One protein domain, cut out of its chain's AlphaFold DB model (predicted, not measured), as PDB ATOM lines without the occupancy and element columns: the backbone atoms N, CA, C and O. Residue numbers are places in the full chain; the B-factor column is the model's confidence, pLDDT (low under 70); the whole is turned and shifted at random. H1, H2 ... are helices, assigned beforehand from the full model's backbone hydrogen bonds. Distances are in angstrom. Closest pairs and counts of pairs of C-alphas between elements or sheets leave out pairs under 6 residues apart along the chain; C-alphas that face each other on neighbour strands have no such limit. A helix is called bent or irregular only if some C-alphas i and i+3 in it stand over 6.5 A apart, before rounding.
ATOM      1  N   VAL A  69     -31.845  13.479 -13.241       87.38
ATOM      2  CA  VAL A  69     -31.637  12.011 -13.311       87.38
ATOM      3  C   VAL A  69     -31.233  11.418 -11.952       87.38
ATOM      4  O   VAL A  69     -31.767  10.396 -11.531       87.38
ATOM      5  N   CYS A  70     -30.330  12.087 -11.230       88.69
ATOM      6  CA  CYS A  70     -29.862  11.626  -9.926       88.69
ATOM      7  C   CYS A  70     -30.947  11.652  -8.837       88.69
ATOM      8  O   CYS A  70     -30.914  10.816  -7.938       88.69
ATOM      9  N   GLU A  71     -31.901  12.583  -8.917       90.31
ATOM     10  CA  GLU A  71     -33.030  12.693  -7.984       90.31
ATOM     11  C   GLU A  71     -34.055  11.596  -8.261       90.31
ATOM     12  O   GLU A  71     -34.492  10.925  -7.332       90.31
ATOM     13  N   VAL A  72     -34.356  11.347  -9.541       90.62
ATOM     14  CA  VAL A  72     -35.207  10.226  -9.974       90.62
ATOM     15  C   VAL A  72     -34.622   8.902  -9.481       90.62
ATOM     16  O   VAL A  72     -35.313   8.109  -8.847       90.62
ATOM     17  N   ARG A  73     -33.318   8.682  -9.695       92.62
ATOM     18  CA  ARG A  73     -32.617   7.491  -9.200       92.62
ATOM     19  C   ARG A  73     -32.686   7.372  -7.678       92.62
ATOM     20  O   ARG A  73     -32.905   6.275  -7.175       92.62
ATOM     21  N   ALA A  74     -32.456   8.466  -6.950       91.81
ATOM     22  CA  ALA A  74     -32.494   8.461  -5.490       91.81
ATOM     23  C   ALA A  74     -33.889   8.095  -4.966       91.81
ATOM     24  O   ALA A  74     -33.986   7.233  -4.099       91.81
ATOM     25  N   ALA A  75     -34.946   8.667  -5.546       90.19
ATOM     26  CA  ALA A  75     -36.325   8.361  -5.180       90.19
ATOM     27  C   ALA A  75     -36.682   6.889  -5.440       90.19
ATOM     28  O   ALA A  75     -37.223   6.225  -4.559       90.19
ATOM     29  N   ILE A  76     -36.321   6.348  -6.611       88.31
ATOM     30  CA  ILE A  76     -36.527   4.922  -6.924       88.31
ATOM     31  C   ILE A  76     -35.746   4.039  -5.940       88.31
ATOM     32  O   ILE A  76     -36.280   3.062  -5.418       88.31
ATOM     33  N   GLY A  77     -34.489   4.387  -5.650       89.81
ATOM     34  CA  GLY A  77     -33.658   3.655  -4.694       89.81
ATOM     35  C   GLY A  77     -34.237   3.653  -3.278       89.81
ATOM     36  O   GLY A  77     -34.253   2.612  -2.625       89.81
ATOM     37  N   GLU A  78     -34.756   4.790  -2.816       91.25
ATOM     38  CA  GLU A  78     -35.423   4.920  -1.519       91.25
ATOM     39  C   GLU A  78     -36.695   4.064  -1.456       91.25
ATOM     40  O   GLU A  78     -36.850   3.266  -0.530       91.25
ATOM     41  N   GLN A  79     -37.559   4.140  -2.472       87.56
ATOM     42  CA  GLN A  79     -38.776   3.324  -2.564       87.56
ATOM     43  C   GLN A  79     -38.472   1.822  -2.527       87.56
ATOM     44  O   GLN A  79     -39.061   1.089  -1.731       87.56
ATOM     45  N   LEU A  80     -37.503   1.364  -3.326       87.25
ATOM     46  CA  LEU A  80     -37.060  -0.031  -3.317       87.25
ATOM     47  C   LEU A  80     -36.491  -0.432  -1.951       87.25
ATOM     48  O   LEU A  80     -36.796  -1.516  -1.462       87.25
ATOM     49  N   SER A  81     -35.736   0.451  -1.293       91.06
ATOM     50  CA  SER A  81     -35.203   0.178   0.046       91.06
ATOM     51  C   SER A  81     -36.303   0.030   1.105       91.06
ATOM     52  O   SER A  81     -36.216  -0.849   1.965       91.06
ATOM     53  N   HIS A  82     -37.370   0.832   1.026       89.75
ATOM     54  CA  HIS A  82     -38.527   0.715   1.908       89.75
ATOM     55  C   HIS A  82     -39.284  -0.591   1.680       89.75
ATOM     56  O   HIS A  82     -39.697  -1.229   2.648       89.75
ATOM     57  N   LEU A  83     -39.429  -1.019   0.425       87.75
ATOM     58  CA  LEU A  83     -40.048  -2.298   0.082       87.75
ATOM     59  C   LEU A  83     -39.196  -3.487   0.537       87.75
ATOM     60  O   LEU A  83     -39.729  -4.418   1.140       87.75
ATOM     61  N   ASP A  84     -37.879  -3.433   0.344       88.81
ATOM     62  CA  ASP A  84     -36.947  -4.441   0.858       88.81
ATOM     63  C   ASP A  84     -37.014  -4.542   2.384       88.81
ATOM     64  O   ASP A  84     -37.040  -5.641   2.950       88.81
ATOM     65  N   PHE A  85     -37.072  -3.398   3.067       91.56
ATOM     66  CA  PHE A  85     -37.243  -3.353   4.512       91.56
ATOM     67  C   PHE A  85     -38.597  -3.932   4.938       91.56
ATOM     68  O   PHE A  85     -38.634  -4.791   5.818       91.56
ATOM     69  N   ALA A  86     -39.697  -3.539   4.290       90.06
ATOM     70  CA  ALA A  86     -41.034  -4.053   4.572       90.06
ATOM     71  C   ALA A  86     -41.122  -5.573   4.365       90.06
ATOM     72  O   ALA A  86     -41.678  -6.279   5.206       90.06
ATOM     73  N   LYS A  87     -40.508  -6.102   3.301       87.12
ATOM     74  CA  LYS A  87     -40.425  -7.545   3.037       87.12
ATOM     75  C   LYS A  87     -39.671  -8.286   4.142       87.12
ATOM     76  O   LYS A  87     -40.093  -9.361   4.566       87.12
ATOM     77  N   ARG A  88     -38.561  -7.727   4.633       90.44
ATOM     78  CA  ARG A  88     -37.813  -8.303   5.767       90.44
ATOM     79  C   ARG A  88     -38.618  -8.231   7.065       90.44
ATOM     80  O   ARG A  88     -38.638  -9.202   7.817       90.44
ATOM     81  N   LEU A  89     -39.301  -7.113   7.301       93.12
ATOM     82  CA  LEU A  89     -40.148  -6.899   8.472       93.12
ATOM     83  C   LEU A  89     -41.349  -7.857   8.492       93.12
ATOM     84  O   LEU A  89     -41.702  -8.363   9.555       93.12
ATOM     85  N   TRP A  90     -41.914  -8.186   7.325       92.12
ATOM     86  CA  TRP A  90     -42.939  -9.224   7.211       92.12
ATOM     87  C   TRP A  90     -42.463 -10.564   7.776       92.12
ATOM     88  O   TRP A  90     -43.191 -11.187   8.538       92.12
ATOM     89  N   GLY A  91     -41.222 -10.978   7.494       90.50
ATOM     90  CA  GLY A  91     -40.663 -12.214   8.051       90.50
ATOM     91  C   GLY A  91     -40.672 -12.246   9.585       90.50
ATOM     92  O   GLY A  91     -40.962 -13.283  10.179       90.50
ATOM     93  N   PHE A  92     -40.426 -11.101  10.225       92.56
ATOM     94  CA  PHE A  92     -40.509 -10.961  11.679       92.56
ATOM     95  C   PHE A  92     -41.957 -11.034  12.187       92.56
ATOM     96  O   PHE A  92     -42.248 -11.812  13.096       92.56
ATOM     97  N   PHE A  93     -42.886 -10.290  11.579       93.31
ATOM     98  CA  PHE A  93     -44.304 -10.354  11.959       93.31
ATOM     99  C   PHE A  93     -44.903 -11.741  11.741       93.31
ATOM    100  O   PHE A  93     -45.641 -12.226  12.592       93.31
ATOM    101  N   ARG A  94     -44.536 -12.412  10.649       92.94
ATOM    102  CA  ARG A  94     -44.954 -13.780  10.349       92.94
ATOM    103  C   ARG A  94     -44.559 -14.746  11.463       92.94
ATOM    104  O   ARG A  94     -45.366 -15.594  11.827       92.94
ATOM    105  N   ALA A  95     -43.352 -14.611  12.017       92.62
ATOM    106  CA  ALA A  95     -42.899 -15.439  13.133       92.62
ATOM    107  C   ALA A  95     -43.716 -15.180  14.412       92.62
ATOM    108  O   ALA A  95     -44.181 -16.129  15.034       92.62
ATOM    109  N   LEU A  96     -43.960 -13.908  14.752       94.00
ATOM    110  CA  LEU A  96     -44.778 -13.539  15.916       94.00
ATOM    111  C   LEU A  96     -46.230 -14.021  15.798       94.00
ATOM    112  O   LEU A  96     -46.809 -14.502  16.768       94.00
ATOM    113  N   ILE A  97     -46.829 -13.896  14.612       92.25
ATOM    114  CA  ILE A  97     -48.199 -14.359  14.363       92.25
ATOM    115  C   ILE A  97     -48.254 -15.886  14.434       92.25
ATOM    116  O   ILE A  97     -49.185 -16.420  15.029       92.25
ATOM    117  N   ALA A  98     -47.265 -16.592  13.876       90.81
ATOM    118  CA  ALA A  98     -47.218 -18.049  13.939       90.81
ATOM    119  C   ALA A  98     -47.208 -18.560  15.389       90.81
ATOM    120  O   ALA A  98     -47.961 -19.476  15.702       90.81
ATOM    121  N   GLU A  99     -46.428 -17.928  16.269       90.94
ATOM    122  CA  GLU A  99     -46.408 -18.238  17.705       90.94
ATOM    123  C   GLU A  99     -47.758 -17.926  18.374       90.94
ATOM    124  O   GLU A  99     -48.304 -18.744  19.108       90.94
ATOM    125  N   ALA A 100     -48.363 -16.773  18.070       90.50
ATOM    126  CA  ALA A 100     -49.655 -16.389  18.643       90.50
ATOM    127  C   ALA A 100     -50.816 -17.309  18.214       90.50
ATOM    128  O   ALA A 100     -51.788 -17.479  18.953       90.50
ATOM    129  N   VAL A 101     -50.735 -17.873  17.010       90.12
ATOM    130  CA  VAL A 101     -51.785 -18.688  16.379       90.12
ATOM    131  C   VAL A 101     -51.524 -20.185  16.593       90.12
ATOM    132  O   VAL A 101     -52.427 -20.980  16.368       90.12
ATOM    133  N   GLU A 102     -50.359 -20.593  17.109       88.00
ATOM    134  CA  GLU A 102     -49.960 -22.000  17.304       88.00
ATOM    135  C   GLU A 102     -51.030 -22.847  18.021       88.00
ATOM    136  O   GLU A 102     -51.294 -23.986  17.632       88.00
ATOM    137  N   GLY A 103     -51.734 -22.259  18.995       86.31
ATOM    138  CA  GLY A 103     -52.821 -22.908  19.740       86.31
ATOM    139  C   GLY A 103     -54.054 -23.315  18.914       86.31
ATOM    140  O   GLY A 103     -54.927 -24.003  19.440       86.31
ATOM    141  N   LEU A 104     -54.145 -22.923  17.640       84.50
ATOM    142  CA  LEU A 104     -55.226 -23.296  16.716       84.50
ATOM    143  C   LEU A 104     -54.997 -24.648  16.011       84.50
ATOM    144  O   LEU A 104     -55.862 -25.095  15.247       84.50
ATOM    145  N   GLY A 105     -53.868 -25.318  16.272       85.25
ATOM    146  CA  GLY A 105     -53.567 -26.656  15.754       85.25
ATOM    147  C   GLY A 105     -53.535 -26.703  14.224       85.25
ATOM    148  O   GLY A 105     -52.886 -25.879  13.581       85.25
ATOM    149  N   ASP A 106     -54.270 -27.640  13.620       83.31
ATOM    150  CA  ASP A 106     -54.302 -27.838  12.160       83.31
ATOM    151  C   ASP A 106     -54.787 -26.597  11.383       83.31
ATOM    152  O   ASP A 106     -54.455 -26.412  10.209       83.31
ATOM    153  N   THR A 107     -55.532 -25.698  12.038       89.31
ATOM    154  CA  THR A 107     -56.044 -24.464  11.416       89.31
ATOM    155  C   THR A 107     -54.951 -23.400  11.251       89.31
ATOM    156  O   THR A 107     -55.057 -22.538  10.377       89.31
ATOM    157  N   THR A 108     -53.866 -23.474  12.030       89.69
ATOM    158  CA  THR A 108     -52.745 -22.520  12.000       89.69
ATOM    159  C   THR A 108     -52.119 -22.426  10.612       89.69
ATOM    160  O   THR A 108     -51.882 -21.328  10.113       89.69
ATOM    161  N   ALA A 109     -51.908 -23.563   9.942       88.38
ATOM    162  CA  ALA A 109     -51.317 -23.589   8.606       88.38
ATOM    163  C   ALA A 109     -52.205 -22.890   7.561       88.38
ATOM    164  O   ALA A 109     -51.704 -22.143   6.721       88.38
ATOM    165  N   VAL A 110     -53.526 -23.087   7.648       91.50
ATOM    166  CA  VAL A 110     -54.504 -22.470   6.738       91.50
ATOM    167  C   VAL A 110     -54.545 -20.957   6.935       91.50
ATOM    168  O   VAL A 110     -54.486 -20.204   5.963       91.50
ATOM    169  N   VAL A 111     -54.587 -20.502   8.191       91.00
ATOM    170  CA  VAL A 111     -54.600 -19.073   8.531       91.00
ATOM    171  C   VAL A 111     -53.306 -18.396   8.081       91.00
ATOM    172  O   VAL A 111     -53.363 -17.375   7.399       91.00
ATOM    173  N   MET A 112     -52.145 -18.981   8.390       93.19
ATOM    174  CA  MET A 112     -50.852 -18.422   7.981       93.19
ATOM    175  C   MET A 112     -50.717 -18.341   6.457       93.19
ATOM    176  O   MET A 112     -50.259 -17.321   5.949       93.19
ATOM    177  N   SER A 113     -51.178 -19.362   5.726       92.62
ATOM    178  CA  SER A 113     -51.172 -19.352   4.259       92.62
ATOM    179  C   SER A 113     -52.058 -18.247   3.676       92.62
ATOM    180  O   SER A 113     -51.652 -17.580   2.728       92.62
ATOM    181  N   ALA A 114     -53.252 -18.035   4.236       94.31
ATOM    182  CA  ALA A 114     -54.160 -16.987   3.773       94.31
ATOM    183  C   ALA A 114     -53.588 -15.580   4.013       94.31
ATOM    184  O   ALA A 114     -53.736 -14.692   3.174       94.31
ATOM    185  N   ILE A 115     -52.911 -15.376   5.147       92.81
ATOM    186  CA  ILE A 115     -52.260 -14.101   5.456       92.81
ATOM    187  C   ILE A 115     -51.065 -13.870   4.518       92.81
ATOM    188  O   ILE A 115     -50.941 -12.781   3.956       92.81
ATOM    189  N   ASP A 116     -50.220 -14.882   4.302       93.69
ATOM    190  CA  ASP A 116     -49.089 -14.783   3.371       93.69
ATOM    191  C   ASP A 116     -49.545 -14.425   1.954       93.69
ATOM    192  O   ASP A 116     -48.934 -13.575   1.310       93.69
ATOM    193  N   GLU A 117     -50.634 -15.032   1.477       94.62
ATOM    194  CA  GLU A 117     -51.193 -14.740   0.158       94.62
ATOM    195  C   GLU A 117     -51.644 -13.276   0.044       94.62
ATOM    196  O   GLU A 117     -51.339 -12.608  -0.947       94.62
ATOM    197  N   GLN A 118     -52.314 -12.737   1.069       93.50
ATOM    198  CA  GLN A 118     -52.730 -11.331   1.069       93.50
ATOM    199  C   GLN A 118     -51.543 -10.370   1.095       93.50
ATOM    200  O   GLN A 118     -51.530  -9.390   0.347       93.50
ATOM    201  N   VAL A 119     -50.535 -10.650   1.920       91.56
ATOM    202  CA  VAL A 119     -49.334  -9.812   2.006       91.56
ATOM    203  C   VAL A 119     -48.543  -9.863   0.700       91.56
ATOM    204  O   VAL A 119     -48.108  -8.827   0.199       91.56
ATOM    205  N   GLN A 120     -48.410 -11.043   0.095       90.56
ATOM    206  CA  GLN A 120     -47.763 -11.195  -1.203       90.56
ATOM    207  C   GLN A 120     -48.518 -10.428  -2.294       90.56
ATOM    208  O   GLN A 120     -47.892  -9.720  -3.083       90.56
ATOM    209  N   ARG A 121     -49.854 -10.510  -2.320       90.94
ATOM    210  CA  ARG A 121     -50.686  -9.747  -3.261       90.94
ATOM    211  C   ARG A 121     -50.482  -8.240  -3.099       90.94
ATOM    212  O   ARG A 121     -50.339  -7.547  -4.102       90.94
ATOM    213  N   PHE A 122     -50.416  -7.751  -1.861       89.25
ATOM    214  CA  PHE A 122     -50.114  -6.349  -1.580       89.25
ATOM    215  C   PHE A 122     -48.751  -5.932  -2.153       89.25
ATOM    216  O   PHE A 122     -48.668  -4.909  -2.826       89.25
ATOM    217  N   PHE A 123     -47.694  -6.727  -1.953       86.62
ATOM    218  CA  PHE A 123     -46.369  -6.411  -2.505       86.62
ATOM    219  C   PHE A 123     -46.341  -6.421  -4.035       86.62
ATOM    220  O   PHE A 123     -45.707  -5.549  -4.624       86.62
ATOM    221  N   VAL A 124     -47.031  -7.368  -4.680       87.75
ATOM    222  CA  VAL A 124     -47.143  -7.423  -6.149       87.75
ATOM    223  C   VAL A 124     -47.801  -6.151  -6.689       87.75
ATOM    224  O   VAL A 124     -47.279  -5.556  -7.624       87.75
ATOM    225  N   GLN A 125     -48.882  -5.687  -6.057       85.81
ATOM    226  CA  GLN A 125     -49.561  -4.444  -6.438       85.81
ATOM    227  C   GLN A 125     -48.717  -3.197  -6.148       85.81
ATOM    228  O   GLN A 125     -48.627  -2.303  -6.982       85.81
ATOM    229  N   ALA A 126     -48.068  -3.130  -4.983       84.00
ATOM    230  CA  ALA A 126     -47.221  -1.996  -4.607       84.00
ATOM    231  C   ALA A 126     -45.999  -1.842  -5.527       84.00
ATOM    232  O   ALA A 126     -45.527  -0.729  -5.740       84.00
ATOM    233  N   LEU A 127     -45.502  -2.953  -6.075       82.81
ATOM    234  CA  LEU A 127     -44.451  -2.977  -7.093       82.81
ATOM    235  C   LEU A 127     -44.985  -2.806  -8.522       82.81
ATOM    236  O   LEU A 127     -44.184  -2.859  -9.450       82.81
ATOM    237  N   GLN A 128     -46.300  -2.628  -8.703       82.88
ATOM    238  CA  GLN A 128     -46.949  -2.524 -10.015       82.88
ATOM    239  C   GLN A 128     -46.676  -3.741 -10.922       82.88
ATOM    240  O   GLN A 128     -46.647  -3.641 -12.143       82.88
ATOM    241  N   LEU A 129     -46.461  -4.914 -10.316       80.06
ATOM    242  CA  LEU A 129     -46.189  -6.178 -11.010       80.06
ATOM    243  C   LEU A 129     -47.457  -7.002 -11.254       80.06
ATOM    244  O   LEU A 129     -47.369  -8.159 -11.663       80.06
ATOM    245  N   ASP A 130     -48.631  -6.465 -10.933       84.88
ATOM    246  CA  ASP A 130     -49.894  -7.130 -11.209       84.88
ATOM    247  C   ASP A 130     -50.251  -7.045 -12.702       84.88
ATOM    248  O   ASP A 130     -49.968  -6.053 -13.375       84.88
ATOM    249  N   ASP A 131     -50.906  -8.090 -13.215       79.69
ATOM    250  CA  ASP A 131     -51.248  -8.211 -14.638       79.69
ATOM    251  C   ASP A 131     -52.042  -7.014 -15.176       79.69
ATOM    252  O   ASP A 131     -51.892  -6.653 -16.340       79.69
ATOM    253  N   PHE A 132     -52.885  -6.391 -14.346       82.75
ATOM    254  CA  PHE A 132     -53.678  -5.235 -14.755       82.75
ATOM    255  C   PHE A 132     -52.788  -4.015 -15.011       82.75
ATOM    256  O   PHE A 132     -52.889  -3.403 -16.075       82.75
ATOM    257  N   THR A 133     -51.887  -3.690 -14.079       80.75
ATOM    258  CA  THR A 133     -50.948  -2.575 -14.255       80.75
ATOM    259  C   THR A 133     -50.013  -2.810 -15.442       80.75
ATOM    260  O   THR A 133     -49.846  -1.921 -16.274       80.75
ATOM    261  N   LEU A 134     -49.498  -4.033 -15.608       75.62
ATOM    262  CA  LEU A 134     -48.638  -4.388 -16.744       75.62
ATOM    263  C   LEU A 134     -49.360  -4.300 -18.098       75.62
ATOM    264  O   LEU A 134     -48.761  -3.889 -19.091       75.62
ATOM    265  N   GLN A 135     -50.643  -4.668 -18.160       78.75
ATOM    266  CA  GLN A 135     -51.453  -4.515 -19.373       78.75
ATOM    267  C   GLN A 135     -51.707  -3.046 -19.703       78.75
ATOM    268  O   GLN A 135     -51.628  -2.674 -20.869       78.75
ATOM    269  N   LEU A 136     -51.985  -2.214 -18.697       74.31
ATOM    270  CA  LEU A 136     -52.195  -0.782 -18.890       74.31
ATOM    271  C   LEU A 136     -50.922  -0.090 -19.405       74.31
ATOM    272  O   LEU A 136     -50.998   0.729 -20.315       74.31
ATOM    273  N   GLU A 137     -49.757  -0.451 -18.863       67.38
ATOM    274  CA  GLU A 137     -48.458   0.092 -19.287       67.38
ATOM    275  C   GLU A 137     -47.982  -0.466 -20.639       67.38
ATOM    276  O   GLU A 137     -47.294   0.227 -21.387       67.38
TER     277      GLU A 137
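Overview. This is residues 69 to 137 of the 146 residues of an uncharacterized protein of Thiorhodococcus minor (UniProt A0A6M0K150). A long, flat helical hairpin has unequal arms: the long helix H1 runs out, and the shorter H2 folds back beside part of it, closest near the turn. The short H3 sits off the end of H2, on the side away from H1, and residues 69 to 78 of H1 stick out past H2. The printed part has 69 residues with three named helices, in the order H1, H2, H3, and no named strand; the class is all helix. The whole is only just loose, close to extended, with a radius of gyration of the C-alphas of 16.1 A and spans of 53 by 26 by 7 A.

Arrangement. H1, residues 69 to 104, and H2, residues 107 to 126, form a helical hairpin. They touch, with the C-alphas of Val 101 and Thr 108 closest at 5.9 A. They run opposite ways at a shallow tilt of 9 degrees, centre to centre 13.7 A. H3, residues 131 to 137, is apart from H1, and only just apart from H2, with the closest C-alphas 8.2 A apart. In H2 and H3 every O i to N i+4 pair is within hydrogen-bond range; in H1 28 of 32 are.

Along the chain. H1 begins at C-alpha 69 at (-31.637, 12.011, -13.311) and is 52.0 A long. It has a kink of 34 degrees near residue 98 and is irregular, with C-alphas 100 and 103 7.3 A apart. H2 is 29.0 A long, beginning at C-alpha 107 at (-56.044, -24.464, 11.416). H3 ends at C-alpha 137 at (-48.458, 0.092, -19.287).

Size, cuts and confidence. The two C-alphas farthest apart, those of Val 69 and Gly 105, are 53.1 A apart. The printed part has no cut, and both links are tight. Residues 102 to 107 also stand free. The mean pLDDT of the printed part is 88.4; residue 137 is under 70.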